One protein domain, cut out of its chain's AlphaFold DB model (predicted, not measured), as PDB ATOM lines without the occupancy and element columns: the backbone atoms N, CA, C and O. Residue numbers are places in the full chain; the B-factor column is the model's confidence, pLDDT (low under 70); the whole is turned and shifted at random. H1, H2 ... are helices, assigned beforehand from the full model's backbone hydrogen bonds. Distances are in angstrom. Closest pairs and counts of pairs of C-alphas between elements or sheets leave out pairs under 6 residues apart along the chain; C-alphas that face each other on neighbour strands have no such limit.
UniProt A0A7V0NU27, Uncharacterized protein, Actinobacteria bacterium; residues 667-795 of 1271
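AT A GLANCE: This is residues 667 to 795 of the 1271 residues of an uncharacterized protein of Actinobacteria bacterium (UniProt A0A7V0NU27). H2, H3 and H4 form an up-and-down bundle at the core; H1 packs on H2 at one end, H5 and H7 pack on H4 toward the other, and H6 lies beyond H7. The long helix H8 runs along one side, crossing H3 and H5. The printed part has 129 residues with eight named helices, H1 to H8 in chain order, no named strand, and class all helix. It is compact, with a radius of gyration of the C-alphas of 14.5 A, spanning 42 by 31 by 24 A.

HOW THE PARTS SIT: Start at H1, residues 667 to 679, which touches H2, residues 683 to 697; their closest C-alphas are Leu 677 and Ser 686, 5.6 A apart. H3, residues 700 to 712, and H4, residues 716 to 725, join H2 in the bundle, each running against the one before; the closest C-alphas are Ala 687 and Ala 706 for H2 and H3, Met 707 and Ala 719 for H3 and H4, each pair 4.3 A apart. The hub H4 also touches H5, residues 734 to 745, at a steep tilt of 45 degrees, and H7, residues 760 to 767, about perpendicular at 75 degrees. H6, residues 750 to 757, touches no helix but is near H7. H8, residues 773 to 793, touches H3 at a steep tilt of 61 degrees, closest at the C-alphas of Ala 708 and Leu 783, 5.3 A. Every O i to N i+4 pair is within hydrogen-bond range except in H5, 7 of 8, and H6, 2 of 4.

IN THESE COORDINATES: Find C-alpha 667 at (60.328, -30.918, 20.765), where H1 begins its 18.3 A; H2 measures 19.8 A and H3 18.6 A. H8 runs 30.3 A to C-alpha 793 at (54.038, -12.149, 24.407).

THE WHOLE: The printed part has no cut and no long link. pLDDT is under 70 at residues 679 to 681 and 770 to 795.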
ATOM      1  N   ALA A 667      60.985 -32.194  20.475       80.06
ATOM      2  CA  ALA A 667      60.328 -30.918  20.765       80.06
ATOM      3  C   ALA A 667      61.304 -29.739  20.974       80.06
ATOM      4  O   ALA A 667      60.962 -28.608  20.633       80.06
ATOM      5  N   ASP A 668      62.512 -29.975  21.505       76.50
ATOM      6  CA  ASP A 668      63.504 -28.905  21.701       76.50
ATOM      7  C   ASP A 668      64.117 -28.453  20.359       76.50
ATOM      8  O   ASP A 668      64.266 -27.255  20.130       76.50
ATOM      9  N   GLU A 669      64.389 -29.382  19.435       83.50
ATOM     10  CA  GLU A 669      64.822 -29.060  18.064       83.50
ATOM     11  C   GLU A 669      63.725 -28.333  17.280       83.50
ATOM     12  O   GLU A 669      63.993 -27.314  16.646       83.50
ATOM     13  N   ALA A 670      62.480 -28.808  17.361       81.00
ATOM     14  CA  ALA A 670      61.351 -28.149  16.714       81.00
ATOM     15  C   ALA A 670      61.103 -26.738  17.283       81.00
ATOM     16  O   ALA A 670      60.721 -25.834  16.536       81.00
ATOM     17  N   PHE A 671      61.346 -26.519  18.581       78.38
ATOM     18  CA  PHE A 671      61.265 -25.202  19.215       78.38
ATOM     19  C   PHE A 671      62.370 -24.252  18.730       78.38
ATOM     20  O   PHE A 671      62.043 -23.163  18.256       78.38
ATOM     21  N   ASP A 672      63.645 -24.658  18.797       77.12
ATOM     22  CA  ASP A 672      64.772 -23.825  18.338       77.12
ATOM     23  C   ASP A 672      64.633 -23.511  16.823       77.12
ATOM     24  O   ASP A 672      64.850 -22.373  16.410       77.12
ATOM     25  N   LEU A 673      64.142 -24.461  16.010       83.00
ATOM     26  CA  LEU A 673      63.819 -24.246  14.590       83.00
ATOM     27  C   LEU A 673      62.653 -23.258  14.374       83.00
ATOM     28  O   LEU A 673      62.674 -22.484  13.418       83.00
ATOM     29  N   THR A 674      61.643 -23.254  15.253       79.00
ATOM     30  CA  THR A 674      60.521 -22.293  15.184       79.00
ATOM     31  C   THR A 674      61.004 -20.867  15.460       79.00
ATOM     32  O   THR A 674      60.661 -19.952  14.713       79.00
ATOM     33  N   ASP A 675      61.820 -20.681  16.505       75.00
ATOM     34  CA  ASP A 675      62.397 -19.380  16.877       75.00
ATOM     35  C   ASP A 675      63.286 -18.824  15.750       75.00
ATOM     36  O   ASP A 675      63.169 -17.658  15.374       75.00
ATOM     37  N   GLU A 676      64.113 -19.678  15.136       77.19
ATOM     38  CA  GLU A 676      64.975 -19.309  14.008       77.19
ATOM     39  C   GLU A 676      64.184 -18.862  12.763       77.19
ATOM     40  O   GLU A 676      64.516 -17.841  12.154       77.19
ATOM     41  N   LEU A 677      63.113 -19.578  12.403       76.25
ATOM     42  CA  LEU A 677      62.270 -19.241  11.250       76.25
ATOM     43  C   LEU A 677      61.450 -17.956  11.464       76.25
ATOM     44  O   LEU A 677      61.304 -17.167  10.529       76.25
ATOM     45  N   LEU A 678      60.933 -17.727  12.677       71.56
ATOM     46  CA  LEU A 678      60.192 -16.507  13.022       71.56
ATOM     47  C   LEU A 678      61.103 -15.275  13.095       71.56
ATOM     48  O   LEU A 678      60.744 -14.235  12.548       71.56
ATOM     49  N   GLN A 679      62.298 -15.391  13.688       66.62
ATOM     50  CA  GLN A 679      63.289 -14.302  13.708       66.62
ATOM     51  C   GLN A 679      63.820 -13.940  12.311       66.62
ATOM     52  O   GLN A 679      64.326 -12.836  12.132       66.62
ATOM     53  N   SER A 680      63.702 -14.852  11.341       63.41
ATOM     54  CA  SER A 680      64.081 -14.644   9.934       63.41
ATOM     55  C   SER A 680      62.909 -14.186   9.047       63.41
ATOM     56  O   SER A 680      63.057 -14.126   7.830       63.41
ATOM     57  N   GLU A 681      61.734 -13.914   9.630       68.50
ATOM     58  CA  GLU A 681      60.497 -13.512   8.937       68.50
ATOM     59  C   GLU A 681      60.010 -14.508   7.849       68.50
ATOM     60  O   GLU A 681      59.271 -14.152   6.932       68.50
ATOM     61  N   TRP A 682      60.367 -15.800   7.937       71.94
ATOM     62  CA  TRP A 682      59.972 -16.826   6.948       71.94
ATOM     63  C   TRP A 682      58.603 -17.440   7.249       71.94
ATOM     64  O   TRP A 682      58.428 -18.662   7.290       71.94
ATOM     65  N   TYR A 683      57.618 -16.566   7.425       76.88
ATOM     66  CA  TYR A 683      56.305 -16.847   8.000       76.88
ATOM     67  C   TYR A 683      55.569 -18.060   7.405       76.88
ATOM     68  O   TYR A 683      55.009 -18.852   8.157       76.88
ATOM     69  N   LEU A 684      55.617 -18.286   6.084       79.38
ATOM     70  CA  LEU A 684      54.977 -19.458   5.460       79.38
ATOM     71  C   LEU A 684      55.628 -20.793   5.876       79.38
ATOM     72  O   LEU A 684      54.945 -21.811   6.003       79.38
ATOM     73  N   THR A 685      56.945 -20.801   6.093       83.50
ATOM     74  CA  THR A 685      57.678 -21.975   6.591       83.50
ATOM     75  C   THR A 685      57.429 -22.154   8.090       83.50
ATOM     76  O   THR A 685      57.207 -23.279   8.536       83.50
ATOM     77  N   SER A 686      57.374 -21.051   8.848       84.19
ATOM     78  CA  SER A 686      57.014 -21.047  10.273       84.19
ATOM     79  C   SER A 686      55.613 -21.613  10.510       84.19
ATOM     80  O   SER A 686      55.465 -22.518  11.325       84.19
ATOM     81  N   ALA A 687      54.601 -21.164   9.756       85.69
ATOM     82  CA  ALA A 687      53.226 -21.662   9.850       85.69
ATOM     83  C   ALA A 687      53.160 -23.185   9.650       85.69
ATOM     84  O   ALA A 687      52.534 -23.895  10.431       85.69
ATOM     85  N   ARG A 688      53.879 -23.716   8.654       90.62
ATOM     86  CA  ARG A 688      53.948 -25.164   8.391       90.62
ATOM     87  C   ARG A 688      54.609 -25.942   9.521       90.62
ATOM     88  O   ARG A 688      54.106 -26.995   9.904       90.62
ATOM     89  N   LEU A 689      55.701 -25.425  10.087       91.19
ATOM     90  CA  LEU A 689      56.312 -26.045  11.260       91.19
ATOM     91  C   LEU A 689      55.365 -26.005  12.465       91.19
ATOM     92  O   LEU A 689      55.221 -27.019  13.137       91.19
ATOM     93  N   LEU A 690      54.675 -24.889  12.708       90.25
ATOM     94  CA  LEU A 690      53.682 -24.763  13.780       90.25
ATOM     95  C   LEU A 690      52.521 -25.764  13.624       90.25
ATOM     96  O   LEU A 690      52.089 -26.330  14.623       90.25
ATOM     97  N   ILE A 691      52.080 -26.072  12.397       92.19
ATOM     98  CA  ILE A 691      51.091 -27.136  12.132       92.19
ATOM     99  C   ILE A 691      51.645 -28.521  12.499       92.19
ATOM    100  O   ILE A 691      50.985 -29.278  13.212       92.19
ATOM    101  N   VAL A 692      52.864 -28.856  12.056       92.19
ATOM    102  CA  VAL A 692      53.532 -30.130  12.403       92.19
ATOM    103  C   VAL A 692      53.704 -30.253  13.920       92.19
ATOM    104  O   VAL A 692      53.392 -31.295  14.497       92.19
ATOM    105  N   ARG A 693      54.128 -29.168  14.577       91.75
ATOM    106  CA  ARG A 693      54.254 -29.083  16.033       91.75
ATOM    107  C   ARG A 693      52.911 -29.228  16.734       91.75
ATOM    108  O   ARG A 693      52.831 -30.011  17.664       91.75
ATOM    109  N   SER A 694      51.848 -28.572  16.274       91.50
ATOM    110  CA  SER A 694      50.502 -28.724  16.844       91.50
ATOM    111  C   SER A 694      50.025 -30.181  16.798       91.50
ATOM    112  O   SER A 694      49.552 -30.706  17.808       91.50
ATOM    113  N   LYS A 695      50.243 -30.872  15.666       89.12
ATOM    114  CA  LYS A 695      49.928 -32.301  15.492       89.12
ATOM    115  C   LYS A 695      50.737 -33.202  16.449       89.12
ATOM    116  O   LYS A 695      50.181 -34.166  16.973       89.12
ATOM    117  N   ALA A 696      52.015 -32.895  16.696       88.50
ATOM    118  CA  ALA A 696      52.920 -33.707  17.521       88.50
ATOM    119  C   ALA A 696      52.868 -33.394  19.035       88.50
ATOM    120  O   ALA A 696      52.746 -34.307  19.849       88.50
ATOM    121  N   ASP A 697      52.915 -32.111  19.408       86.00
ATOM    122  CA  ASP A 697      52.824 -31.598  20.787       86.00
ATOM    123  C   ASP A 697      51.375 -31.668  21.339       86.00
ATOM    124  O   ASP A 697      51.165 -31.504  22.541       86.00
ATOM    125  N   GLN A 698      50.376 -31.925  20.477       86.25
ATOM    126  CA  GLN A 698      48.930 -31.883  20.767       86.25
ATOM    127  C   GLN A 698      48.442 -30.517  21.285       86.25
ATOM    128  O   GLN A 698      47.505 -30.435  22.081       86.25
ATOM    129  N   ASP A 699      49.073 -29.438  20.816       85.19
ATOM    130  CA  ASP A 699      48.796 -28.070  21.252       85.19
ATOM    131  C   ASP A 699      47.971 -27.298  20.201       85.19
ATOM    132  O   ASP A 699      48.505 -26.933  19.146       85.19
ATOM    133  N   PRO A 700      46.675 -27.017  20.449       86.25
ATOM    134  CA  PRO A 700      45.832 -26.274  19.515       86.25
ATOM    135  C   PRO A 700      46.163 -24.772  19.460       86.25
ATOM    136  O   PRO A 700      45.695 -24.095  18.546       86.25
ATOM    137  N   THR A 701      46.959 -24.229  20.392       82.88
ATOM    138  CA  THR A 701      47.363 -22.811  20.352       82.88
ATOM    139  C   THR A 701      48.345 -22.545  19.210       82.88
ATOM    140  O   THR A 701      48.139 -21.610  18.442       82.88
ATOM    141  N   LEU A 702      49.304 -23.452  18.986       84.94
ATOM    142  CA  LEU A 702      50.236 -23.398  17.851       84.94
ATOM    143  C   LEU A 702      49.510 -23.468  16.495       84.94
ATOM    144  O   LEU A 702      49.919 -22.828  15.528       84.94
ATOM    145  N   ALA A 703      48.403 -24.215  16.419       87.12
ATOM    146  CA  ALA A 703      47.543 -24.232  15.237       87.12
ATOM    147  C   ALA A 703      46.796 -22.904  15.035       87.12
ATOM    148  O   ALA A 703      46.631 -22.475  13.895       87.12
ATOM    149  N   ALA A 704      46.371 -22.226  16.105       82.81
ATOM    150  CA  ALA A 704      45.718 -20.921  15.996       82.81
ATOM    151  C   ALA A 704      46.700 -19.840  15.507       82.81
ATOM    152  O   ALA A 704      46.363 -19.074  14.605       82.81
ATOM    153  N   GLU A 705      47.934 -19.845  16.023       84.44
ATOM    154  CA  GLU A 705      49.032 -18.994  15.541       84.44
ATOM    155  C   GLU A 705      49.339 -19.256  14.057       84.44
ATOM    156  O   GLU A 705      49.404 -18.321  13.259       84.44
ATOM    157  N   ALA A 706      49.461 -20.528  13.656       85.75
ATOM    158  CA  ALA A 706      49.690 -20.908  12.260       85.75
ATOM    159  C   ALA A 706      48.544 -20.486  11.327       85.75
ATOM    160  O   ALA A 706      48.797 -20.041  10.207       85.75
ATOM    161  N   MET A 707      47.294 -20.616  11.784       86.62
ATOM    162  CA  MET A 707      46.093 -20.233  11.042       86.62
ATOM    163  C   MET A 707      46.046 -18.720  10.800       86.62
ATOM    164  O   MET A 707      45.846 -18.299   9.662       86.62
ATOM    165  N   ALA A 708      46.289 -17.911  11.838       79.44
ATOM    166  CA  ALA A 708      46.339 -16.454  11.724       79.44
ATOM    167  C   ALA A 708      47.470 -15.994  10.787       79.44
ATOM    168  O   ALA A 708      47.249 -15.184   9.885       79.44
ATOM    169  N   LEU A 709      48.664 -16.577  10.941       78.25
ATOM    170  CA  LEU A 709      49.828 -16.268  10.110       78.25
ATOM    171  C   LEU A 709      49.598 -16.632   8.632       78.25
ATOM    172  O   LEU A 709      50.003 -15.896   7.735       78.25
ATOM    173  N   ALA A 710      48.920 -17.749   8.358       80.81
ATOM    174  CA  ALA A 710      48.594 -18.170   6.998       80.81
ATOM    175  C   ALA A 710      47.465 -17.340   6.350       80.81
ATOM    176  O   ALA A 710      47.520 -17.120   5.136       80.81
ATOM    177  N   ASP A 711      46.480 -16.853   7.121       80.00
ATOM    178  CA  ASP A 711      45.442 -15.931   6.623       80.00
ATOM    179  C   ASP A 711      46.045 -14.572   6.238       80.00
ATOM    180  O   ASP A 711      45.814 -14.098   5.125       80.00
ATOM    181  N   GLN A 712      46.918 -14.007   7.083       75.12
ATOM    182  CA  GLN A 712      47.606 -12.735   6.815       75.12
ATOM    183  C   GLN A 712      48.462 -12.785   5.533       75.12
ATOM    184  O   GLN A 712      48.504 -11.823   4.767       75.12
ATOM    185  N   LEU A 713      49.106 -13.925   5.254       71.00
ATOM    186  CA  LEU A 713      49.849 -14.169   4.008       71.00
ATOM    187  C   LEU A 713      48.945 -14.456   2.790       71.00
ATOM    188  O   LEU A 713      49.439 -14.584   1.669       71.00
ATOM    189  N   GLY A 714      47.633 -14.610   2.986       72.88
ATOM    190  CA  GLY A 714      46.678 -14.958   1.935       72.88
ATOM    191  C   GLY A 714      46.762 -16.412   1.452       72.88
ATOM    192  O   GLY A 714      46.331 -16.704   0.333       72.88
ATOM    193  N   VAL A 715      47.290 -17.342   2.257       78.62
ATOM    194  CA  VAL A 715      47.523 -18.748   1.873       78.62
ATOM    195  C   VAL A 715      46.458 -19.665   2.494       78.62
ATOM    196  O   VAL A 715      46.728 -20.464   3.391       78.62
ATOM    197  N   ALA A 716      45.229 -19.561   1.981       82.81
ATOM    198  CA  ALA A 716      44.034 -20.183   2.570       82.81
ATOM    199  C   ALA A 716      44.130 -21.701   2.809       82.81
ATOM    200  O   ALA A 716      43.623 -22.174   3.818       82.81
ATOM    201  N   GLY A 717      44.804 -22.463   1.937       85.75
ATOM    202  CA  GLY A 717      44.985 -23.910   2.140       85.75
ATOM    203  C   GLY A 717      45.812 -24.246   3.388       85.75
ATOM    204  O   GLY A 717      45.459 -25.151   4.131       85.75
ATOM    205  N   VAL A 718      46.858 -23.464   3.688       87.50
ATOM    206  CA  VAL A 718      47.667 -23.651   4.909       87.50
ATOM    207  C   VAL A 718      46.899 -23.176   6.148       87.50
ATOM    208  O   VAL A 718      47.011 -23.786   7.208       87.50
ATOM    209  N   ALA A 719      46.067 -22.137   6.017       87.81
ATOM    210  CA  ALA A 719      45.176 -21.705   7.095       87.81
ATOM    211  C   ALA A 719      44.096 -22.762   7.408       87.81
ATOM    212  O   ALA A 719      43.796 -23.003   8.576       87.81
ATOM    213  N   ALA A 720      43.565 -23.440   6.384       91.00
ATOM    214  CA  ALA A 720      42.657 -24.575   6.539       91.00
ATOM    215  C   ALA A 720      43.359 -25.781   7.184       91.00
ATOM    216  O   ALA A 720      42.829 -26.345   8.140       91.00
ATOM    217  N   GLU A 721      44.573 -26.135   6.743       92.25
ATOM    218  CA  GLU A 721      45.355 -27.230   7.342       92.25
ATOM    219  C   GLU A 721      45.616 -26.976   8.839       92.25
ATOM    220  O   GLU A 721      45.500 -27.886   9.662       92.25
ATOM    221  N   ALA A 722      45.909 -25.726   9.211       91.62
ATOM    222  CA  ALA A 722      46.042 -25.306  10.602       91.62
ATOM    223  C   ALA A 722      44.717 -25.403  11.380       91.62
ATOM    224  O   ALA A 722      44.695 -25.930  12.495       91.62
ATOM    225  N   ALA A 723      43.605 -24.954  10.788       91.19
ATOM    226  CA  ALA A 723      42.282 -25.053  11.396       91.19
ATOM    227  C   ALA A 723      41.875 -26.513  11.671       91.19
ATOM    228  O   ALA A 723      41.378 -26.811  12.758       91.19
ATOM    229  N   GLU A 724      42.140 -27.431  10.739       93.19
ATOM    230  CA  GLU A 724      41.900 -28.868  10.913       93.19
ATOM    231  C   GLU A 724      42.823 -29.465  11.987       93.19
ATOM    232  O   GLU A 724      42.346 -30.109  12.925       93.19
ATOM    233  N   ALA A 725      44.129 -29.172  11.928       90.75
ATOM    234  CA  ALA A 725      45.120 -29.667  12.887       90.75
ATOM    235  C   ALA A 725      44.773 -29.323  14.347       90.75
ATOM    236  O   ALA A 725      44.845 -30.189  15.221       90.75
ATOM    237  N   GLY A 726      44.352 -28.080  14.602       89.00
ATOM    238  CA  GLY A 726      43.927 -27.618  15.926       89.00
ATOM    239  C   GLY A 726      42.450 -27.870  16.260       89.00
ATOM    240  O   GLY A 726      42.023 -27.536  17.365       89.00
ATOM    241  N   ARG A 727      41.655 -28.430  15.332       90.69
ATOM    242  CA  ARG A 727      40.183 -28.576  15.427       90.69
ATOM    243  C   ARG A 727      39.455 -27.244  15.686       90.69
ATOM    244  O   ARG A 727      38.488 -27.177  16.448       90.69
ATOM    245  N   LEU A 728      39.922 -26.176  15.044       88.75
ATOM    246  CA  LEU A 728      39.548 -24.782  15.300       88.75
ATOM    247  C   LEU A 728      38.293 -24.308  14.551       88.75
ATOM    248  O   LEU A 728      37.913 -23.150  14.702       88.75
ATOM    249  N   TRP A 729      37.610 -25.168  13.791       87.62
ATOM    250  CA  TRP A 729      36.445 -24.806  12.962       87.62
ATOM    251  C   TRP A 729      35.278 -24.130  13.705       87.62
ATOM    252  O   TRP A 729      34.476 -23.439  13.088       87.62
ATOM    253  N   ASN A 730      35.199 -24.285  15.030       82.44
ATOM    254  CA  ASN A 730      34.201 -23.625  15.884       82.44
ATOM    255  C   ASN A 730      34.669 -22.266  16.457       82.44
ATOM    256  O   ASN A 730      33.982 -21.686  17.299       82.44
ATOM    257  N   THR A 731      35.849 -21.774  16.069       81.88
ATOM    258  CA  THR A 731      36.393 -20.482  16.523       81.88
ATOM    259  C   THR A 731      35.967 -19.335  15.596       81.88
ATOM    260  O   THR A 731      35.773 -19.562  14.402       81.88
ATOM    261  N   PRO A 732      35.880 -18.082  16.090       73.56
ATOM    262  CA  PRO A 732      35.595 -16.923  15.239       73.56
ATOM    263  C   PRO A 732      36.588 -16.756  14.079       73.56
ATOM    264  O   PRO A 732      36.182 -16.368  12.991       73.56
ATOM    265  N   GLY A 733      37.867 -17.090  14.286       71.31
ATOM    266  CA  GLY A 733      38.902 -16.999  13.254       71.31
ATOM    267  C   GLY A 733      38.699 -17.960  12.078       71.31
ATOM    268  O   GLY A 733      38.968 -17.597  10.936       71.31
ATOM    269  N   ALA A 734      38.133 -19.149  12.309       82.62
ATOM    270  CA  ALA A 734      37.852 -20.094  11.226       82.62
ATOM    271  C   ALA A 734      36.845 -19.547  10.192       82.62
ATOM    272  O   ALA A 734      36.860 -19.975   9.039       82.62
ATOM    273  N   ALA A 735      36.020 -18.558  10.557       82.44
ATOM    274  CA  ALA A 735      35.123 -17.882   9.622       82.44
ATOM    275  C   ALA A 735      35.885 -17.137   8.504       82.44
ATOM    276  O   ALA A 735      35.440 -17.141   7.354       82.44
ATOM    277  N   ALA A 736      37.060 -16.568   8.815       77.62
ATOM    278  CA  ALA A 736      37.937 -15.952   7.820       77.62
ATOM    279  C   ALA A 736      38.462 -16.997   6.823       77.62
ATOM    280  O   ALA A 736      38.349 -16.821   5.608       77.62
ATOM    281  N   VAL A 737      38.931 -18.135   7.343       84.94
ATOM    282  CA  VAL A 737      39.439 -19.266   6.553       84.94
ATOM    283  C   VAL A 737      38.360 -19.835   5.626       84.94
ATOM    284  O   VAL A 737      38.618 -20.009   4.438       84.94
ATOM    285  N   VAL A 738      37.139 -20.060   6.126       87.81
ATOM    286  CA  VAL A 738      36.002 -20.576   5.338       87.81
ATOM    287  C   VAL A 738      35.671 -19.663   4.156       87.81
ATOM    288  O   VAL A 738      35.552 -20.145   3.027       87.81
ATOM    289  N   ALA A 739      35.568 -18.349   4.377       83.25
ATOM    290  CA  ALA A 739      35.330 -17.390   3.296       83.25
ATOM    291  C   ALA A 739      36.489 -17.380   2.281       83.25
ATOM    292  O   ALA A 739      36.266 -17.430   1.072       83.25
ATOM    293  N   SER A 740      37.733 -17.402   2.773       82.38
ATOM    294  CA  SER A 740      38.957 -17.430   1.963       82.38
ATOM    295  C   SER A 740      39.040 -18.693   1.081       82.38
ATOM    296  O   SER A 740      39.394 -18.606  -0.099       82.38
ATOM    297  N   VAL A 741      38.660 -19.866   1.599       87.50
ATOM    298  CA  VAL A 741      38.580 -21.123   0.830       87.50
ATOM    299  C   VAL A 741      37.464 -21.056  -0.218       87.50
ATOM    300  O   VAL A 741      37.725 -21.278  -1.402       87.50
ATOM    301  N   LYS A 742      36.240 -20.676   0.172       87.06
ATOM    302  CA  LYS A 742      35.085 -20.606  -0.745       87.06
ATOM    303  C   LYS A 742      35.289 -19.619  -1.894       87.06
ATOM    304  O   LYS A 742      34.961 -19.945  -3.032       87.06
ATOM    305  N   ALA A 743      35.909 -18.466  -1.635       82.81
ATOM    306  CA  ALA A 743      36.238 -17.483  -2.667       82.81
ATOM    307  C   ALA A 743      37.193 -18.027  -3.751       82.81
ATOM    308  O   ALA A 743      37.168 -17.555  -4.886       82.81
ATOM    309  N   ARG A 744      38.025 -19.032  -3.432       80.62
ATOM    310  CA  ARG A 744      38.963 -19.651  -4.387       80.62
ATOM    311  C   ARG A 744      38.356 -20.811  -5.173       80.62
ATOM    312  O   ARG A 744      38.793 -21.048  -6.294       80.62
ATOM    313  N   ALA A 745      37.319 -21.476  -4.660       80.75
ATOM    314  CA  ALA A 745      36.673 -22.613  -5.327       80.75
ATOM    315  C   ALA A 745      36.141 -22.285  -6.742       80.75
ATOM    316  O   ALA A 745      36.055 -23.166  -7.597       80.75
ATOM    317  N   GLY A 746      35.813 -21.019  -7.031       77.25
ATOM    318  CA  GLY A 746      35.415 -20.570  -8.373       77.25
ATOM    319  C   GLY A 746      36.549 -20.519  -9.411       77.25
ATOM    320  O   GLY A 746      36.264 -20.516 -10.604       77.25
ATOM    321  N   HIS A 747      37.813 -20.512  -8.978       79.75
ATOM    322  CA  HIS A 747      39.005 -20.309  -9.820       79.75
ATOM    323  C   HIS A 747      39.872 -21.568  -9.990       79.75
ATOM    324  O   HIS A 747      40.984 -21.500 -10.513       79.75
ATOM    325  N   ILE A 748      39.390 -22.724  -9.529       85.25
ATOM    326  CA  ILE A 748      40.124 -23.991  -9.605       85.25
ATOM    327  C   ILE A 748      39.659 -24.778 -10.845       85.25
ATOM    328  O   ILE A 748      38.445 -24.982 -10.994       85.25
ATOM    329  N   PRO A 749      40.587 -25.200 -11.730       86.12
ATOM    330  CA  PRO A 749      40.294 -26.065 -12.874       86.12
ATOM    331  C   PRO A 749      39.516 -27.324 -12.481       86.12
ATOM    332  O   PRO A 749      39.688 -27.844 -11.381       86.12
ATOM    333  N   GLU A 750      38.655 -27.818 -13.368       83.00
ATOM    334  CA  GLU A 750      37.790 -28.979 -13.102       83.00
ATOM    335  C   GLU A 750      38.603 -30.248 -12.788       83.00
ATOM    336  O   GLU A 750      38.291 -30.958 -11.835       83.00
ATOM    337  N   ASP A 751      39.713 -30.443 -13.497       83.50
ATOM    338  CA  ASP A 751      40.703 -31.510 -13.317       83.50
ATOM    339  C   ASP A 751      41.489 -31.427 -11.996       83.50
ATOM    340  O   ASP A 751      41.996 -32.436 -11.513       83.50
ATOM    341  N   TRP A 752      41.579 -30.244 -11.378       90.88
ATOM    342  CA  TRP A 752      42.244 -30.043 -10.078       90.88
ATOM    343  C   TRP A 752      41.252 -30.003  -8.910       90.88
ATOM    344  O   TRP A 752      41.633 -30.197  -7.754       90.88
ATOM    345  N   ARG A 753      39.976 -29.733  -9.200       87.81
ATOM    346  CA  ARG A 753      38.920 -29.514  -8.209       87.81
ATOM    347  C   ARG A 753      38.658 -30.752  -7.363       87.81
ATOM    348  O   ARG A 753      38.592 -30.620  -6.149       87.81
ATOM    349  N   GLU A 754      38.559 -31.932  -7.975       88.38
ATOM    350  CA  GLU A 754      38.302 -33.183  -7.247       88.38
ATOM    351  C   GLU A 754      39.403 -33.473  -6.213       88.38
ATOM    352  O   GLU A 754      39.105 -33.717  -5.045       88.38
ATOM    353  N   ALA A 755      40.675 -33.355  -6.609       89.00
ATOM    354  CA  ALA A 755      41.816 -33.549  -5.713       89.00
ATOM    355  C   ALA A 755      41.870 -32.502  -4.584       89.00
ATOM    356  O   ALA A 755      42.164 -32.843  -3.438       89.00
ATOM    357  N   TRP A 756      41.546 -31.241  -4.886       90.25
ATOM    358  CA  TRP A 756      41.529 -30.161  -3.898       90.25
ATOM    359  C   TRP A 756      40.370 -30.282  -2.901       90.25
ATOM    360  O   TRP A 756      40.574 -30.113  -1.701       90.25
ATOM    361  N   GLU A 757      39.161 -30.605  -3.371       90.69
ATOM    362  CA  GLU A 757      37.978 -30.816  -2.523       90.69
ATOM    363  C   GLU A 757      38.090 -32.100  -1.679       90.69
ATOM    364  O   GLU A 757      37.483 -32.181  -0.612       90.69
ATOM    365  N   ALA A 758      38.907 -33.074  -2.103       89.94
ATOM    366  CA  ALA A 758      39.217 -34.283  -1.338       89.94
ATOM    367  C   ALA A 758      40.184 -34.059  -0.154       89.94
ATOM    368  O   ALA A 758      40.299 -34.940   0.706       89.94
ATOM    369  N   LEU A 759      40.867 -32.909  -0.070       90.12
ATOM    370  CA  LEU A 759      41.703 -32.568   1.086       90.12
ATOM    371  C   LEU A 759      40.816 -32.386   2.338       90.12
ATOM    372  O   LEU A 759      39.882 -31.579   2.291       90.12
ATOM    373  N   PRO A 760      41.077 -33.081   3.468       88.81
ATOM    374  CA  PRO A 760      40.185 -33.077   4.634       88.81
ATOM    375  C   PRO A 760      39.845 -31.676   5.155       88.81
ATOM    376  O   PRO A 760      38.686 -31.367   5.426       88.81
ATOM    377  N   GLU A 761      40.847 -30.806   5.241       91.69
ATOM    378  CA  GLU A 761      40.708 -29.422   5.678       91.69
ATOM    379  C   GLU A 761      39.865 -28.556   4.723       91.69
ATOM    380  O   GLU A 761      39.146 -27.658   5.168       91.69
ATOM    381  N   ILE A 762      39.912 -28.837   3.417       92.56
ATOM    382  CA  ILE A 762      39.128 -28.126   2.402       92.56
ATOM    383  C   ILE A 762      37.684 -28.629   2.416       92.56
ATOM    384  O   ILE A 762      36.763 -27.812   2.452       92.56
ATOM    385  N   ALA A 763      37.475 -29.946   2.484       91.31
ATOM    386  CA  ALA A 763      36.152 -30.548   2.627       91.31
ATOM    387  C   ALA A 763      35.402 -29.981   3.848       91.31
ATOM    388  O   ALA A 763      34.242 -29.570   3.731       91.31
ATOM    389  N   THR A 764      36.072 -29.877   5.003       90.75
ATOM    390  CA  THR A 764      35.486 -29.285   6.217       90.75
ATOM    391  C   THR A 764      35.171 -27.793   6.038       90.75
ATOM    392  O   THR A 764      34.085 -27.349   6.421       90.75
ATOM    393  N   ALA A 765      36.060 -27.016   5.406       88.94
ATOM    394  CA  ALA A 765      35.830 -25.593   5.137       88.94
ATOM    395  C   ALA A 765      34.670 -25.336   4.155       88.94
ATOM    396  O   ALA A 765      33.899 -24.391   4.335       88.94
ATOM    397  N   LEU A 766      34.516 -26.171   3.122       88.94
ATOM    398  CA  LEU A 766      33.428 -26.061   2.147       88.94
ATOM    399  C   LEU A 766      32.074 -26.458   2.756       88.94
ATOM    400  O   LEU A 766      31.070 -25.797   2.482       88.94
ATOM    401  N   ALA A 767      32.056 -27.475   3.626       88.06
ATOM    402  CA  ALA A 767      30.864 -27.928   4.347       88.06
ATOM    403  C   ALA A 767      30.385 -26.959   5.451       88.06
ATOM    404  O   ALA A 767      29.232 -27.041   5.884       88.06
ATOM    405  N   ALA A 768      31.238 -26.039   5.914       84.44
ATOM    406  CA  ALA A 768      30.859 -25.000   6.869       84.44
ATOM    407  C   ALA A 768      29.802 -24.034   6.274       84.44
ATOM    408  O   ALA A 768      29.757 -23.842   5.057       84.44
ATOM    409  N   PRO A 769      28.942 -23.389   7.087       78.00
ATOM    410  CA  PRO A 769      27.984 -22.392   6.594       78.00
ATOM    411  C   PRO A 769      28.674 -21.174   5.951       78.00
ATOM    412  O   PRO A 769      29.862 -20.927   6.153       78.00
ATOM    413  N   GLU A 770      27.949 -20.416   5.125       69.31
ATOM    414  CA  GLU A 770      28.470 -19.161   4.565       69.31
ATOM    415  C   GLU A 770      28.622 -18.070   5.631       69.31
ATOM    416  O   GLU A 770      27.826 -17.959   6.565       69.31
ATOM    417  N   VAL A 771      29.661 -17.256   5.457       68.50
ATOM    418  CA  VAL A 771      30.025 -16.129   6.316       68.50
ATOM    419  C   VAL A 771      29.834 -14.864   5.485       68.50
ATOM    420  O   VAL A 771      30.409 -14.762   4.407       68.50
ATOM    421  N   GLY A 772      29.019 -13.918   5.956       66.31
ATOM    422  CA  GLY A 772      28.841 -12.634   5.267       66.31
ATOM    423  C   GLY A 772      30.063 -11.722   5.416       66.31
ATOM    424  O   GLY A 772      30.753 -11.790   6.434       66.31
ATOM    425  N   ASP A 773      30.291 -10.838   4.442       54.34
ATOM    426  CA  ASP A 773      31.491  -9.985   4.337       54.34
ATOM    427  C   ASP A 773      31.840  -9.225   5.632       54.34
ATOM    428  O   ASP A 773      33.000  -9.154   6.032       54.34
ATOM    429  N   GLU A 774      30.837  -8.703   6.345       63.00
ATOM    430  CA  GLU A 774      31.039  -7.985   7.612       63.00
ATOM    431  C   GLU A 774      31.590  -8.899   8.726       63.00
ATOM    432  O   GLU A 774      32.464  -8.492   9.492       63.00
ATOM    433  N   ALA A 775      31.148 -10.159   8.779       60.88
ATOM    434  CA  ALA A 775      31.670 -11.157   9.711       60.88
ATOM    435  C   ALA A 775      33.050 -11.688   9.281       60.88
ATOM    436  O   ALA A 775      33.873 -11.996  10.142       60.88
ATOM    437  N   TYR A 776      33.329 -11.745   7.972       58.19
ATOM    438  CA  TYR A 776      34.662 -12.044   7.438       58.19
ATOM    439  C   TYR A 776      35.687 -10.983   7.865       58.19
ATOM    440  O   TYR A 776      36.721 -11.325   8.442       58.19
ATOM    441  N   HIS A 777      35.381  -9.698   7.653       59.00
ATOM    442  CA  HIS A 777      36.273  -8.600   8.032       59.00
ATOM    443  C   HIS A 777      36.534  -8.568   9.544       59.00
ATOM    444  O   HIS A 777      37.692  -8.544   9.957       59.00
ATOM    445  N   GLN A 778      35.487  -8.687  10.371       64.94
ATOM    446  CA  GLN A 778      35.633  -8.757  11.833       64.94
ATOM    447  C   GLN A 778      36.458  -9.973  12.299       64.94
ATOM    448  O   GLN A 778      37.174  -9.883  13.297       64.94
ATOM    449  N   ALA A 779      36.381 -11.111  11.598       59.50
ATOM    450  CA  ALA A 779      37.174 -12.298  11.912       59.50
ATOM    451  C   ALA A 779      38.660 -12.137  11.538       59.50
ATOM    452  O   ALA A 779      39.523 -12.515  12.332       59.50
ATOM    453  N   SER A 780      38.970 -11.557  10.374       50.44
ATOM    454  CA  SER A 780      40.357 -11.372   9.911       50.44
ATOM    455  C   SER A 780      41.090 -10.250  10.675       50.44
ATOM    456  O   SER A 780      42.237 -10.434  11.093       50.44
ATOM    457  N   GLU A 781      40.411  -9.135  10.994       63.16
ATOM    458  CA  GLU A 781      40.944  -8.105  11.910       63.16
ATOM    459  C   GLU A 781      41.272  -8.698  13.288       63.16
ATOM    460  O   GLU A 781      42.331  -8.438  13.863       63.16
ATOM    461  N   ARG A 782      40.384  -9.553  13.807       65.69
ATOM    462  CA  ARG A 782      40.586 -10.231  15.087       65.69
ATOM    463  C   ARG A 782      41.769 -11.199  15.061       65.69
ATOM    464  O   ARG A 782      42.549 -11.189  16.009       65.69
ATOM    465  N   LEU A 783      41.926 -11.993  14.000       56.41
ATOM    466  CA  LEU A 783      43.088 -12.875  13.826       56.41
ATOM    467  C   LEU A 783      44.402 -12.092  13.790       56.41
ATOM    468  O   LEU A 783      45.381 -12.519  14.394       56.41
ATOM    469  N   SER A 784      44.405 -10.928  13.138       53.69
ATOM    470  CA  SER A 784      45.577 -10.053  13.072       53.69
ATOM    471  C   SER A 784      45.961  -9.525  14.461       53.69
ATOM    472  O   SER A 784      47.119  -9.635  14.854       53.69
ATOM    473  N   MET A 785      44.991  -9.055  15.256       59.78
ATOM    474  CA  MET A 785      45.242  -8.637  16.645       59.78
ATOM    475  C   MET A 785      45.706  -9.792  17.550       59.78
ATOM    476  O   MET A 785      46.598  -9.605  18.377       59.78
ATOM    477  N   GLU A 786      45.105 -10.981  17.425       58.12
ATOM    478  CA  GLU A 786      45.479 -12.157  18.226       58.12
ATOM    479  C   GLU A 786      46.912 -12.628  17.886       58.12
ATOM    480  O   GLU A 786      47.675 -12.964  18.795       58.12
ATOM    481  N   LEU A 787      47.327 -12.547  16.614       53.97
ATOM    482  CA  LEU A 787      48.702 -12.804  16.169       53.97
ATOM    483  C   LEU A 787      49.696 -11.742  16.667       53.97
ATOM    484  O   LEU A 787      50.764 -12.094  17.168       53.97
ATOM    485  N   GLU A 788      49.359 -10.452  16.570       55.69
ATOM    486  CA  GLU A 788      50.206  -9.369  17.090       55.69
ATOM    487  C   GLU A 788      50.449  -9.509  18.598       55.69
ATOM    488  O   GLU A 788      51.583  -9.336  19.052       55.69
ATOM    489  N   GLN A 789      49.421  -9.874  19.371       56.66
ATOM    490  CA  GLN A 789      49.555 -10.130  20.806       56.66
ATOM    491  C   GLN A 789      50.431 -11.360  21.087       56.66
ATOM    492  O   GLN A 789      51.303 -11.292  21.951       56.66
ATOM    493  N   ALA A 790      50.259 -12.461  20.347       51.84
ATOM    494  CA  ALA A 790      51.084 -13.663  20.510       51.84
ATOM    495  C   ALA A 790      52.572 -13.387  20.213       51.84
ATOM    496  O   ALA A 790      53.453 -13.789  20.978       51.84
ATOM    497  N   LEU A 791      52.864 -12.623  19.153       50.50
ATOM    498  CA  LEU A 791      54.222 -12.177  18.834       50.50
ATOM    499  C   LEU A 791      54.788 -11.253  19.925       50.50
ATOM    500  O   LEU A 791      55.947 -11.403  20.312       50.50
ATOM    501  N   GLN A 792      53.987 -10.335  20.479       55.31
ATOM    502  CA  GLN A 792      54.392  -9.496  21.615       55.31
ATOM    503  C   GLN A 792      54.715 -10.323  22.869       55.31
ATOM    504  O   GLN A 792      55.785 -10.136  23.455       55.31
ATOM    505  N   ASP A 793      53.859 -11.278  23.237       50.00
ATOM    506  CA  ASP A 793      54.038 -12.149  24.407       50.00
ATOM    507  C   ASP A 793      55.263 -13.076  24.261       50.00
ATOM    508  O   ASP A 793      55.961 -13.357  25.243       50.00
ATOM    509  N   ALA A 794      55.591 -13.485  23.029       44.50
ATOM    510  CA  ALA A 794      56.818 -14.209  22.688       44.50
ATOM    511  C   ALA A 794      58.096 -13.337  22.718       44.50
ATOM    512  O   ALA A 794      59.208 -13.863  22.636       44.50
ATOM    513  N   GLY A 795      57.973 -12.011  22.855       45.09
ATOM    514  CA  GLY A 795      59.096 -11.067  22.798       45.09
ATOM    515  C   GLY A 795      59.560 -10.721  21.377       45.09
ATOM    516  O   GLY A 795      60.687 -10.258  21.201       45.09
TER     517      GLY A 795